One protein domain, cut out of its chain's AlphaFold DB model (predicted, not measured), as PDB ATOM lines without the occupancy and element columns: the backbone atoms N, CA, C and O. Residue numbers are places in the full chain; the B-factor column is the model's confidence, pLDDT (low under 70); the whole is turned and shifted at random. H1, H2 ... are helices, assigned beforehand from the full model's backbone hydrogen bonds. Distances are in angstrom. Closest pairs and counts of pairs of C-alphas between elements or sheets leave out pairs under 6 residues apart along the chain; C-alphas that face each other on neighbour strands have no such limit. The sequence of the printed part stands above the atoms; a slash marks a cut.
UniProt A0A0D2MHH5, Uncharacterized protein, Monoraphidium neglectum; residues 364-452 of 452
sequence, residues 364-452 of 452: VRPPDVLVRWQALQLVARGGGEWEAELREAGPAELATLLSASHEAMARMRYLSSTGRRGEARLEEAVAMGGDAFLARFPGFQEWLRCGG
ATOM      1  N   VAL A 364     -10.279 -44.689 -24.094       89.88
ATOM      2  CA  VAL A 364      -9.512 -43.923 -25.087       89.88
ATOM      3  C   VAL A 364      -8.049 -43.790 -24.668       89.88
ATOM      4  O   VAL A 364      -7.692 -43.966 -23.498       89.88
ATOM      5  N   ARG A 365      -7.178 -43.490 -25.636       88.69
ATOM      6  CA  ARG A 365      -5.766 -43.183 -25.385       88.69
ATOM      7  C   ARG A 365      -5.620 -41.753 -24.835       88.69
ATOM      8  O   ARG A 365      -6.474 -40.912 -25.096       88.69
ATOM      9  N   PRO A 366      -4.528 -41.426 -24.129       84.62
ATOM     10  CA  PRO A 366      -4.373 -40.136 -23.439       84.62
ATOM     11  C   PRO A 366      -4.394 -38.914 -24.342       84.62
ATOM     12  O   PRO A 366      -5.060 -37.948 -23.979       84.62
ATOM     13  N   PRO A 367      -3.696 -38.917 -25.500       88.31
ATOM     14  CA  PRO A 367      -3.729 -37.766 -26.392       88.31
ATOM     15  C   PRO A 367      -5.160 -37.425 -26.808       88.31
ATOM     16  O   PRO A 367      -5.538 -36.258 -26.834       88.31
ATOM     17  N   ASP A 368      -5.979 -38.449 -27.044       92.56
ATOM     18  CA  ASP A 368      -7.367 -38.274 -27.454       92.56
ATOM     19  C   ASP A 368      -8.221 -37.706 -26.313       92.56
ATOM     20  O   ASP A 368      -9.099 -36.885 -26.564       92.56
ATOM     21  N   VAL A 369      -7.947 -38.091 -25.060       93.88
ATOM     22  CA  VAL A 369      -8.636 -37.542 -23.877       93.88
ATOM     23  C   VAL A 369      -8.390 -36.040 -23.756       93.88
ATOM     24  O   VAL A 369      -9.341 -35.291 -23.548       93.88
ATOM     25  N   LEU A 370      -7.149 -35.583 -23.953       92.44
ATOM     26  CA  LEU A 370      -6.803 -34.157 -23.931       92.44
ATOM     27  C   LEU A 370      -7.557 -33.372 -25.010       92.44
ATOM     28  O   LEU A 370      -8.175 -32.348 -24.719       92.44
ATOM     29  N   VAL A 371      -7.541 -33.875 -26.248       94.44
ATOM     30  CA  VAL A 371      -8.228 -33.241 -27.383       94.44
ATOM     31  C   VAL A 371      -9.739 -33.190 -27.151       94.44
ATOM     32  O   VAL A 371     -10.377 -32.168 -27.410       94.44
ATOM     33  N   ARG A 372     -10.328 -34.275 -26.635       96.00
ATOM     34  CA  ARG A 372     -11.766 -34.344 -26.343       96.00
ATOM     35  C   ARG A 372     -12.156 -33.444 -25.181       96.00
ATOM     36  O   ARG A 372     -13.166 -32.760 -25.290       96.00
ATOM     37  N   TRP A 373     -11.345 -33.373 -24.130       96.25
ATOM     38  CA  TRP A 373     -11.569 -32.454 -23.017       96.25
ATOM     39  C   TRP A 373     -11.568 -30.995 -23.482       96.25
ATOM     40  O   TRP A 373     -12.511 -30.262 -23.199       96.25
ATOM     41  N   GLN A 374     -10.576 -30.590 -24.280       95.50
ATOM     42  CA  GLN A 374     -10.537 -29.243 -24.862       95.50
ATOM     43  C   GLN A 374     -11.758 -28.969 -25.750       95.50
ATOM     44  O   GLN A 374     -12.356 -27.895 -25.674       95.50
ATOM     45  N   ALA A 375     -12.166 -29.941 -26.568       95.50
ATOM     46  CA  ALA A 375     -13.361 -29.813 -27.392       95.50
ATOM     47  C   ALA A 375     -14.641 -29.678 -26.547       95.50
ATOM     48  O   ALA A 375     -15.470 -28.832 -26.867       95.50
ATOM     49  N   LEU A 376     -14.787 -30.450 -25.464       96.50
ATOM     50  CA  LEU A 376     -15.912 -30.339 -24.528       96.50
ATOM     51  C   LEU A 376     -15.940 -28.970 -23.843       96.50
ATOM     52  O   LEU A 376     -16.988 -28.333 -23.809       96.50
ATOM     53  N   GLN A 377     -14.790 -28.473 -23.377       95.88
ATOM     54  CA  GLN A 377     -14.690 -27.140 -22.780       95.88
ATOM     55  C   GLN A 377     -15.105 -26.038 -23.763       95.88
ATOM     56  O   GLN A 377     -15.863 -25.143 -23.398       95.88
ATOM     57  N   LEU A 378     -14.653 -26.107 -25.020       95.75
ATOM     58  CA  LEU A 378     -15.043 -25.146 -26.060       95.75
ATOM     59  C   LEU A 378     -16.544 -25.189 -26.351       95.75
ATOM     60  O   LEU A 378     -17.176 -24.147 -26.508       95.75
ATOM     61  N   VAL A 379     -17.104 -26.393 -26.408       96.19
ATOM     62  CA  VAL A 379     -18.521 -26.631 -26.679       96.19
ATOM     63  C   VAL A 379     -19.407 -26.141 -25.527       96.19
ATOM     64  O   VAL A 379     -20.463 -25.565 -25.794       96.19
ATOM     65  N   ALA A 380     -18.968 -26.324 -24.278       95.19
ATOM     66  CA  ALA A 380     -19.672 -25.882 -23.075       95.19
ATOM     67  C   ALA A 380     -19.548 -24.365 -22.837       95.19
ATOM     68  O   ALA A 380     -20.485 -23.735 -22.345       95.19
ATOM     69  N   ARG A 381     -18.434 -23.743 -23.247       94.88
ATOM     70  CA  ARG A 381     -18.140 -22.324 -22.995       94.88
ATOM     71  C   ARG A 381     -19.250 -21.399 -23.497       94.88
ATOM     72  O   ARG A 381     -19.517 -21.342 -24.698       94.88
ATOM     73  N   GLY A 382     -19.868 -20.642 -22.590       87.69
ATOM     74  CA  GLY A 382     -20.940 -19.685 -22.903       87.69
ATOM     75  C   GLY A 382     -22.358 -20.270 -22.905       87.69
ATOM     76  O   GLY A 382     -23.308 -19.532 -23.139       87.69
ATOM     77  N   GLY A 383     -22.518 -21.568 -22.630       79.19
ATOM     78  CA  GLY A 383     -23.810 -22.209 -22.394       79.19
ATOM     79  C   GLY A 383     -23.876 -22.583 -20.925       79.19
ATOM     80  O   GLY A 383     -23.366 -23.635 -20.558       79.19
ATOM     81  N   GLY A 384     -24.438 -21.699 -20.094       89.88
ATOM     82  CA  GLY A 384     -24.358 -21.812 -18.632       89.88
ATOM     83  C   GLY A 384     -24.760 -23.187 -18.084       89.88
ATOM     84  O   GLY A 384     -24.114 -23.673 -17.163       89.88
ATOM     85  N   GLU A 385     -25.753 -23.838 -18.698       95.00
ATOM     86  CA  GLU A 385     -26.215 -25.183 -18.328       95.00
ATOM     87  C   GLU A 385     -25.165 -26.262 -18.614       95.00
ATOM     88  O   GLU A 385     -24.766 -26.969 -17.701       95.00
ATOM     89  N   TRP A 386     -24.638 -26.352 -19.840       96.69
ATOM     90  CA  TRP A 386     -23.618 -27.355 -20.185       96.69
ATOM     91  C   TRP A 386     -22.304 -27.147 -19.435       96.69
ATOM     92  O   TRP A 386     -21.603 -28.109 -19.133       96.69
ATOM     93  N   GLU A 387     -21.945 -25.899 -19.131       96.31
ATOM     94  CA  GLU A 387     -20.773 -25.614 -18.303       96.31
ATOM     95  C   GLU A 387     -20.989 -26.045 -16.845       96.31
ATOM     96  O   GLU A 387     -20.066 -26.570 -16.223       96.31
ATOM     97  N   ALA A 388     -22.196 -25.846 -16.305       95.62
ATOM     98  CA  ALA A 388     -22.570 -26.353 -14.988       95.62
ATOM     99  C   ALA A 388     -22.587 -27.886 -14.965       95.62
ATOM    100  O   ALA A 388     -21.918 -28.466 -14.115       95.62
ATOM    101  N   GLU A 389     -23.225 -28.526 -15.949       96.44
ATOM    102  CA  GLU A 389     -23.239 -29.985 -16.107       96.44
ATOM    103  C   GLU A 389     -21.813 -30.544 -16.173       96.44
ATOM    104  O   GLU A 389     -21.485 -31.464 -15.435       96.44
ATOM    105  N   LEU A 390     -20.921 -29.961 -16.983       96.25
ATOM    106  CA  LEU A 390     -19.538 -30.437 -17.094       96.25
ATOM    107  C   LEU A 390     -18.735 -30.263 -15.793       96.25
ATOM    108  O   LEU A 390     -17.822 -31.044 -15.527       96.25
ATOM    109  N   ARG A 391     -19.042 -29.229 -15.001       95.44
ATOM    110  CA  ARG A 391     -18.378 -28.951 -13.718       95.44
ATOM    111  C   ARG A 391     -18.869 -29.875 -12.606       95.44
ATOM    112  O   ARG A 391     -18.079 -30.242 -11.740       95.44
ATOM    113  N   GLU A 392     -20.152 -30.213 -12.628       95.56
ATOM    114  CA  GLU A 392     -20.804 -31.102 -11.663       95.56
ATOM    115  C   GLU A 392     -20.679 -32.582 -12.052       95.56
ATOM    116  O   GLU A 392     -20.932 -33.453 -11.218       95.56
ATOM    117  N   ALA A 393     -20.238 -32.864 -13.283       96.75
ATOM    118  CA  ALA A 393     -20.155 -34.210 -13.821       96.75
ATOM    119  C   ALA A 393     -19.276 -35.133 -12.970       96.75
ATOM    120  O   ALA A 393     -18.091 -34.875 -12.713       96.75
ATOM    121  N   GLY A 394     -19.852 -36.267 -12.581       95.94
ATOM    122  CA  GLY A 394     -19.133 -37.298 -11.841       95.94
ATOM    123  C   GLY A 394     -18.094 -38.037 -12.705       95.94
ATOM    124  O   GLY A 394     -18.100 -37.941 -13.934       95.94
ATOM    125  N   PRO A 395     -17.225 -38.875 -12.105       95.75
ATOM    126  CA  PRO A 395     -16.239 -39.661 -12.854       95.75
ATOM    127  C   PRO A 395     -16.843 -40.573 -13.933       95.75
ATOM    128  O   PRO A 395     -16.210 -40.806 -14.957       95.75
ATOM    129  N   ALA A 396     -18.045 -41.119 -13.705       95.50
ATOM    130  CA  ALA A 396     -18.747 -41.962 -14.679       95.50
ATOM    131  C   ALA A 396     -19.201 -41.153 -15.901       95.50
ATOM    132  O   ALA A 396     -18.877 -41.502 -17.032       95.50
ATOM    133  N   GLU A 397     -19.892 -40.042 -15.659       96.56
ATOM    134  CA  GLU A 397     -20.396 -39.137 -16.693       96.56
ATOM    135  C   GLU A 397     -19.240 -38.547 -17.502       96.56
ATOM    136  O   GLU A 397     -19.236 -38.634 -18.730       96.56
ATOM    137  N   LEU A 398     -18.188 -38.064 -16.830       97.25
ATOM    138  CA  LEU A 398     -16.966 -37.600 -17.488       97.25
ATOM    139  C   LEU A 398     -16.319 -38.695 -18.341       97.25
ATOM    140  O   LEU A 398     -15.857 -38.403 -19.443       97.25
ATOM    141  N   ALA A 399     -16.294 -39.951 -17.882       96.81
ATOM    142  CA  ALA A 399     -15.764 -41.056 -18.679       96.81
ATOM    143  C   ALA A 399     -16.588 -41.285 -19.951       96.81
ATOM    144  O   ALA A 399     -15.998 -41.492 -21.016       96.81
ATOM    145  N   THR A 400     -17.918 -41.209 -19.863       95.69
ATOM    146  CA  THR A 400     -18.834 -41.314 -21.010       95.69
ATOM    147  C   THR A 400     -18.614 -40.167 -21.994       95.69
ATOM    148  O   THR A 400     -18.394 -40.412 -23.183       95.69
ATOM    149  N   LEU A 401     -18.570 -38.925 -21.503       96.75
ATOM    150  CA  LEU A 401     -18.339 -37.726 -22.315       96.75
ATOM    151  C   LEU A 401     -16.967 -37.762 -23.005       96.75
ATOM    152  O   LEU A 401     -16.858 -37.516 -24.205       96.75
ATOM    153  N   LEU A 402     -15.909 -38.129 -22.279       96.56
ATOM    154  CA  LEU A 402     -14.551 -38.237 -22.825       96.56
ATOM    155  C   LEU A 402     -14.377 -39.457 -23.737       96.56
ATOM    156  O   LEU A 402     -13.511 -39.453 -24.615       96.56
ATOM    157  N   SER A 403     -15.201 -40.492 -23.583       95.75
ATOM    158  CA  SER A 403     -15.203 -41.668 -24.462       95.75
ATOM    159  C   SER A 403     -16.115 -41.516 -25.682       95.75
ATOM    160  O   SER A 403     -16.058 -42.370 -26.569       95.75
ATOM    161  N   ALA A 404     -16.863 -40.413 -25.791       95.88
ATOM    162  CA  ALA A 404     -17.786 -40.129 -26.887       95.88
ATOM    163  C   ALA A 404     -17.146 -40.304 -28.279       95.88
ATOM    164  O   ALA A 404     -15.975 -39.981 -28.507       95.88
ATOM    165  N   SER A 405     -17.918 -40.835 -29.231       95.75
ATOM    166  CA  SER A 405     -17.467 -40.999 -30.616       95.75
ATOM    167  C   SER A 405     -17.247 -39.643 -31.298       95.75
ATOM    168  O   SER A 405     -17.779 -38.618 -30.869       95.75
ATOM    169  N   HIS A 406     -16.496 -39.617 -32.404       95.19
ATOM    170  CA  HIS A 406     -16.328 -38.390 -33.193       95.19
ATOM    171  C   HIS A 406     -17.667 -37.823 -33.689       95.19
ATOM    172  O   HIS A 406     -17.841 -36.609 -33.719       95.19
ATOM    173  N   GLU A 407     -18.631 -38.690 -34.005       96.12
ATOM    174  CA  GLU A 407     -19.983 -38.289 -34.393       96.12
ATOM    175  C   GLU A 407     -20.746 -37.642 -33.228       96.12
ATOM    176  O   GLU A 407     -21.369 -36.601 -33.408       96.12
ATOM    177  N   ALA A 408     -20.657 -38.194 -32.014       96.94
ATOM    178  CA  ALA A 408     -21.218 -37.560 -30.818       96.94
ATOM    179  C   ALA A 408     -20.585 -36.182 -30.552       96.94
ATOM    180  O   ALA A 408     -21.295 -35.208 -30.300       96.94
ATOM    181  N   MET A 409     -19.262 -36.061 -30.701       97.31
ATOM    182  CA  MET A 409     -18.569 -34.772 -30.588       97.31
ATOM    183  C   MET A 409     -19.033 -33.762 -31.646       97.31
ATOM    184  O   MET A 409     -19.227 -32.589 -31.325       97.31
ATOM    185  N   ALA A 410     -19.238 -34.199 -32.893       97.00
ATOM    186  CA  ALA A 410     -19.744 -33.347 -33.969       97.00
ATOM    187  C   ALA A 410     -21.169 -32.850 -33.684       97.00
ATOM    188  O   ALA A 410     -21.464 -31.676 -33.886       97.00
ATOM    189  N   ARG A 411     -22.032 -33.709 -33.132       97.25
ATOM    190  CA  ARG A 411     -23.393 -33.338 -32.718       97.25
ATOM    191  C   ARG A 411     -23.398 -32.274 -31.625       97.25
ATOM    192  O   ARG A 411     -24.120 -31.285 -31.736       97.25
ATOM    193  N   MET A 412     -22.536 -32.408 -30.618       97.38
ATOM    194  CA  MET A 412     -22.400 -31.376 -29.589       97.38
ATOM    195  C   MET A 412     -21.875 -30.046 -30.160       97.38
ATOM    196  O   MET A 412     -22.371 -28.980 -29.794       97.38
ATOM    197  N   ARG A 413     -20.922 -30.084 -31.104       97.19
ATOM    198  CA  ARG A 413     -20.443 -28.882 -31.821       97.19
ATOM    199  C   ARG A 413     -21.539 -28.224 -32.656       97.19
ATOM    200  O   ARG A 413     -21.648 -26.997 -32.647       97.19
ATOM    201  N   TYR A 414     -22.377 -29.010 -33.322       97.75
ATOM    202  CA  TYR A 414     -23.536 -28.505 -34.055       97.75
ATOM    203  C   TYR A 414     -24.511 -27.763 -33.132       97.75
ATOM    204  O   TYR A 414     -24.829 -26.602 -33.385       97.75
ATOM    205  N   LEU A 415     -24.934 -28.382 -32.023       97.31
ATOM    206  CA  LEU A 415     -25.838 -27.733 -31.061       97.31
ATOM    207  C   LEU A 415     -25.211 -26.468 -30.468       97.31
ATOM    208  O   LEU A 415     -25.879 -25.451 -30.287       97.31
ATOM    209  N   SER A 416     -23.903 -26.513 -30.215       96.75
ATOM    210  CA  SER A 416     -23.154 -25.385 -29.679       96.75
ATOM    211  C   SER A 416     -23.060 -24.208 -30.651       96.75
ATOM    212  O   SER A 416     -23.284 -23.071 -30.233       96.75
ATOM    213  N   SER A 417     -22.781 -24.471 -31.930       96.56
ATOM    214  CA  SER A 417     -22.636 -23.449 -32.979       96.56
ATOM    215  C   SER A 417     -23.968 -22.876 -33.465       96.56
ATOM    216  O   SER A 417     -24.018 -21.719 -33.875       96.56
ATOM    217  N   THR A 418     -25.057 -23.642 -33.372       96.69
ATOM    218  CA  THR A 418     -26.412 -23.201 -33.751       96.69
ATOM    219  C   THR A 418     -27.202 -22.571 -32.601       96.69
ATOM    220  O   THR A 418     -28.360 -22.201 -32.788       96.69
ATOM    221  N   GLY A 419     -26.600 -22.436 -31.412       96.00
ATOM    222  CA  GLY A 419     -27.253 -21.848 -30.237       96.00
ATOM    223  C   GLY A 419     -28.335 -22.732 -29.605       96.00
ATOM    224  O   GLY A 419     -29.130 -22.243 -28.811       96.00
ATOM    225  N   ARG A 420     -28.358 -24.032 -29.919       96.38
ATOM    226  CA  ARG A 420     -29.382 -24.999 -29.483       96.38
ATOM    227  C   ARG A 420     -28.970 -25.833 -28.267       96.38
ATOM    228  O   ARG A 420     -29.464 -26.937 -28.066       96.38
ATOM    229  N   ARG A 421     -28.040 -25.330 -27.451       93.88
ATOM    230  CA  ARG A 421     -27.501 -26.066 -26.289       93.88
ATOM    231  C   ARG A 421     -28.578 -26.406 -25.254       93.88
ATOM    232  O   ARG A 421     -28.548 -27.496 -24.715       93.88
ATOM    233  N   GLY A 422     -29.551 -25.519 -25.038       92.50
ATOM    234  CA  GLY A 422     -30.660 -25.753 -24.098       92.50
ATOM    235  C   GLY A 422     -31.737 -26.716 -24.611       92.50
ATOM    236  O   GLY A 422     -32.674 -27.032 -23.885       92.50
ATOM    237  N   GLU A 423     -31.642 -27.189 -25.861       96.06
ATOM    238  CA  GLU A 423     -32.616 -28.142 -26.402       96.06
ATOM    239  C   GLU A 423     -32.330 -29.587 -25.973       96.06
ATOM    240  O   GLU A 423     -33.220 -30.422 -26.116       96.06
ATOM    241  N   ALA A 424     -31.130 -29.904 -25.473       95.81
ATOM    242  CA  ALA A 424     -30.762 -31.233 -24.980       95.81
ATOM    243  C   ALA A 424     -29.674 -31.134 -23.902       95.81
ATOM    244  O   ALA A 424     -28.758 -30.317 -24.010       95.81
ATOM    245  N   ARG A 425     -29.727 -32.012 -22.895       96.19
ATOM    246  CA  ARG A 425     -28.628 -32.139 -21.920       96.19
ATOM    247  C   ARG A 425     -27.353 -32.631 -22.600       96.19
ATOM    248  O   ARG A 425     -27.426 -33.303 -23.636       96.19
ATOM    249  N   LEU A 426     -26.191 -32.354 -22.014       96.19
ATOM    250  CA  LEU A 426     -24.908 -32.754 -22.595       96.19
ATOM    251  C   LEU A 426     -24.817 -34.282 -22.748       96.19
ATOM    252  O   LEU A 426     -24.432 -34.786 -23.804       96.19
ATOM    253  N   GLU A 427     -25.241 -35.024 -21.723       95.88
ATOM    254  CA  GLU A 427     -25.286 -36.491 -21.749       95.88
ATOM    255  C   GLU A 427     -26.277 -37.021 -22.799       95.88
ATOM    256  O   GLU A 427     -25.945 -37.931 -23.562       95.88
ATOM    257  N   GLU A 428     -27.461 -36.410 -22.906       96.62
ATOM    258  CA  GLU A 428     -28.472 -36.770 -23.908       96.62
ATOM    259  C   GLU A 428     -27.928 -36.566 -25.327       96.62
ATOM    260  O   GLU A 428     -28.083 -37.439 -26.181       96.62
ATOM    261  N   ALA A 429     -27.232 -35.454 -25.578       96.31
ATOM    262  CA  ALA A 429     -26.625 -35.172 -26.875       96.31
ATOM    263  C   ALA A 429     -25.572 -36.225 -27.272       96.31
ATOM    264  O   ALA A 429     -25.472 -36.572 -28.453       96.31
ATOM    265  N   VAL A 430     -24.816 -36.763 -26.306       96.50
ATOM    266  CA  VAL A 430     -23.844 -37.845 -26.542       96.50
ATOM    267  C   VAL A 430     -24.538 -39.188 -26.763       96.50
ATOM    268  O   VAL A 430     -24.194 -39.901 -27.713       96.50
ATOM    269  N   ALA A 431     -25.517 -39.522 -25.920       96.06
ATOM    270  CA  ALA A 431     -26.202 -40.813 -25.920       96.06
ATOM    271  C   ALA A 431     -27.216 -40.980 -27.063       96.06
ATOM    272  O   ALA A 431     -27.535 -42.108 -27.441       96.06
ATOM    273  N   MET A 432     -27.727 -39.882 -27.629       97.25
ATOM    274  CA  MET A 432     -28.701 -39.927 -28.720       97.25
ATOM    275  C   MET A 432     -28.137 -40.725 -29.909       97.25
ATOM    276  O   MET A 432     -26.955 -40.620 -30.229       97.25
ATOM    277  N   GLY A 433     -28.952 -41.544 -30.573       96.94
ATOM    278  CA  GLY A 433     -28.538 -42.220 -31.809       96.94
ATOM    279  C   GLY A 433     -28.442 -41.238 -32.981       96.94
ATOM    280  O   GLY A 433     -29.111 -40.205 -32.966       96.94
ATOM    281  N   GLY A 434     -27.648 -41.562 -34.008       96.75
ATOM    282  CA  GLY A 434     -27.503 -40.725 -35.210       96.75
ATOM    283  C   GLY A 434     -28.850 -40.413 -35.871       96.75
ATOM    284  O   GLY A 434     -29.192 -39.247 -36.047       96.75
ATOM    285  N   ASP A 435     -29.675 -41.433 -36.122       97.62
ATOM    286  CA  ASP A 435     -30.993 -41.267 -36.758       97.62
ATOM    287  C   ASP A 435     -31.962 -40.429 -35.914       97.62
ATOM    288  O   ASP A 435     -32.643 -39.541 -36.426       97.62
ATOM    289  N   ALA A 436     -31.985 -40.665 -34.598       97.75
ATOM    290  CA  ALA A 436     -32.808 -39.896 -33.667       97.75
ATOM    291  C   ALA A 436     -32.377 -38.422 -33.621       97.75
ATOM    292  O   ALA A 436     -33.218 -37.521 -33.604       97.75
ATOM    293  N   PHE A 437     -31.065 -38.173 -33.661       98.19
ATOM    294  CA  PHE A 437     -30.520 -36.824 -33.716       98.19
ATOM    295  C   PHE A 437     -30.878 -36.125 -35.027       98.19
ATOM    296  O   PHE A 437     -31.292 -34.972 -35.004       98.19
ATOM    297  N   LEU A 438     -30.789 -36.820 -36.163       97.94
ATOM    298  CA  LEU A 438     -31.161 -36.276 -37.472       97.94
ATOM    299  C   LEU A 438     -32.646 -35.932 -37.571       97.94
ATOM    300  O   LEU A 438     -32.990 -34.887 -38.120       97.94
ATOM    301  N   ALA A 439     -33.514 -36.773 -37.009       97.88
ATOM    302  CA  ALA A 439     -34.946 -36.504 -36.958       97.88
ATOM    303  C   ALA A 439     -35.265 -35.257 -36.116       97.88
ATOM    304  O   ALA A 439     -36.118 -34.456 -36.498       97.88
ATOM    305  N   ARG A 440     -34.559 -35.067 -34.993       98.12
ATOM    306  CA  ARG A 440     -34.739 -33.905 -34.107       98.12
ATOM    307  C   ARG A 440     -34.088 -32.631 -34.657       98.12
ATOM    308  O   ARG A 440     -34.617 -31.539 -34.459       98.12
ATOM    309  N   PHE A 441     -32.973 -32.763 -35.370       97.81
ATOM    310  CA  PHE A 441     -32.151 -31.659 -35.862       97.81
ATOM    311  C   PHE A 441     -31.863 -31.798 -37.372       97.81
ATOM    312  O   PHE A 441     -30.730 -32.100 -37.767       97.81
ATOM    313  N   PRO A 442     -32.854 -31.533 -38.250       96.38
ATOM    314  CA  PRO A 442     -32.754 -31.813 -39.691       96.38
ATOM    315  C   PRO A 442     -31.661 -31.024 -40.442       96.38
ATOM    316  O   PRO A 442     -31.340 -31.363 -41.577       96.38
ATOM    317  N   GLY A 443     -31.035 -30.013 -39.822       97.00
ATOM    318  CA  GLY A 443     -29.921 -29.244 -40.399       97.00
ATOM    319  C   GLY A 443     -28.520 -29.821 -40.152       97.00
ATOM    320  O   GLY A 443     -27.540 -29.272 -40.653       97.00
ATOM    321  N   PHE A 444     -28.385 -30.907 -39.382       98.00
ATOM    322  CA  PHE A 444     -27.070 -31.438 -38.998       98.00
ATOM    323  C   PHE A 444     -26.244 -31.954 -40.191       98.00
ATOM    324  O   PHE A 444     -25.043 -31.697 -40.266       98.00
ATOM    325  N   GLN A 445     -26.871 -32.635 -41.159       97.69
ATOM    326  CA  GLN A 445     -26.164 -33.166 -42.339       97.69
ATOM    327  C   GLN A 445     -25.629 -32.063 -43.251       97.69
ATOM    328  O   GLN A 445     -24.528 -32.175 -43.785       97.69
ATOM    329  N   GLU A 446     -26.403 -30.997 -43.439       97.81
ATOM    330  CA  GLU A 446     -25.971 -29.849 -44.233       97.81
ATOM    331  C   GLU A 446     -24.803 -29.133 -43.551       97.81
ATOM    332  O   GLU A 446     -23.792 -28.852 -44.193       97.81
ATOM    333  N   TRP A 447     -24.882 -28.953 -42.231       97.81
ATOM    334  CA  TRP A 447     -23.792 -28.388 -41.439       97.81
ATOM    335  C   TRP A 447     -22.495 -29.209 -41.539       97.81
ATOM    336  O   TRP A 447     -21.430 -28.636 -41.763       97.81
ATOM    337  N   LEU A 448     -22.577 -30.545 -41.472       97.25
ATOM    338  CA  LEU A 448     -21.412 -31.417 -41.668       97.25
ATOM    339  C   LEU A 448     -20.784 -31.246 -43.061       97.25
ATOM    340  O   LEU A 448     -19.560 -31.200 -43.177       97.25
ATOM    341  N   ARG A 449     -21.599 -31.120 -44.118       97.25
ATOM    342  CA  ARG A 449     -21.109 -30.912 -45.497       97.25
ATOM    343  C   ARG A 449     -20.389 -29.577 -45.671       97.25
ATOM    344  O   ARG A 449     -19.471 -29.492 -46.481       97.25
ATOM    345  N   CYS A 450     -20.782 -28.564 -44.906       96.38
ATOM    346  CA  CYS A 450     -20.161 -27.242 -44.911       96.38
ATOM    347  C   CYS A 450     -18.876 -27.155 -44.064       96.38
ATOM    348  O   CYS A 450     -18.307 -26.071 -43.956       96.38
ATOM    349  N   GLY A 451     -18.395 -28.270 -43.497       92.75
ATOM    350  CA  GLY A 451     -17.130 -28.331 -42.758       92.75
ATOM    351  C   GLY A 451     -17.240 -27.970 -41.276       92.75
ATOM    352  O   GLY A 451     -16.348 -27.298 -40.763       92.75
ATOM    353  N   GLY A 452     -18.339 -28.378 -40.629       83.50
ATOM    354  CA  GLY A 452     -18.601 -28.171 -39.195       83.50
ATOM    355  C   GLY A 452     -17.520 -28.637 -38.212       83.50
ATOM    356  O   GLY A 452     -16.577 -29.357 -38.610       83.50
TER     357      GLY A 452
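AT A GLANCE: This is residues 364 to 452 of the 452 residues of an uncharacterized protein of Monoraphidium neglectum (UniProt A0A0D2MHH5). What shape would one see first? A rounded cluster of short, mostly crossed helices has the helical hairpin H4 and H5 in its middle, with H1, H2 and H3 grouped on one side and the small H6 and H7 on the other. H1, the longest helix, runs the same way as H4 and packs on it with residues 375 to 380, while H5 folds back beside H4. What is it made of, and how large is it? The printed part has 89 residues with seven named helices, H1 to H7 in chain order, and no named strand; its class is all helix. It is compact, with a radius of gyration of the C-alphas of 12.4 A and spans of 32 by 27 by 20 A.

IN THESE COORDINATES: Where do the first helices run? H1 is residues 366 to 380, 20.9 A from C-alpha 366 at (-4.373, -40.136, -23.439) to C-alpha 380. H2 is residues 384 to 392, 12.1 A long, and H3 is residues 395 to 403, 11.8 A long. Where are the others? H4 is residues 406 to 417, 16.2 A long, beginning at C-alpha 406 at (-16.328, -38.390, -33.193). H5 is residues 426 to 431, H6 residues 434 to 440, and H7 residues 444 to 449, ending at C-alpha 449 at (-21.109, -30.912, -45.497).

HOW THE PARTS SIT: What does H1 touch? Residues 375 to 380 of H1 touch H4 at a shallow tilt of 24 degrees, the same way, closest at the C-alphas of Val 379 and Ser 416, 5.7 A. Residues 369 to 373 touch H3, about perpendicular at 81 degrees, with the C-alphas of Arg 372 and Leu 402 closest at 5.9 A. H1 and H2 touch only at the corner, where the C-alphas of Ala 380 and Glu 387 are closest at 4.9 A. What else touches H4? H5 forms a hairpin with it, opposite ways at a tilt of 35.5 degrees, only just steep, with the C-alphas of Ala 408 and Val 430 closest at 5.0 A. H7 only just touches H4, with 3 pairs of C-alphas within 8 A, the closest being Tyr 414 and Phe 444 at 6.7 A. Where is H6, and are the helix backbones complete? H6 is close to H4 but not clearly touching, closest at the C-alphas of Glu 407 and Gly 434, 7.9 A. In H1 to H7 every O i to N i+4 pair is within hydrogen-bond range.

THE WHOLE: How far does it reach? The two C-alphas farthest apart are those of Pro 395 and Cys 450, 34.6 A. Is anything cut, long or uncertain? The printed part has no cut and no long link, and it ends at Gly 452, the chain's last residue. The mean pLDDT of the printed part is 95.4, and no printed residue is under 70.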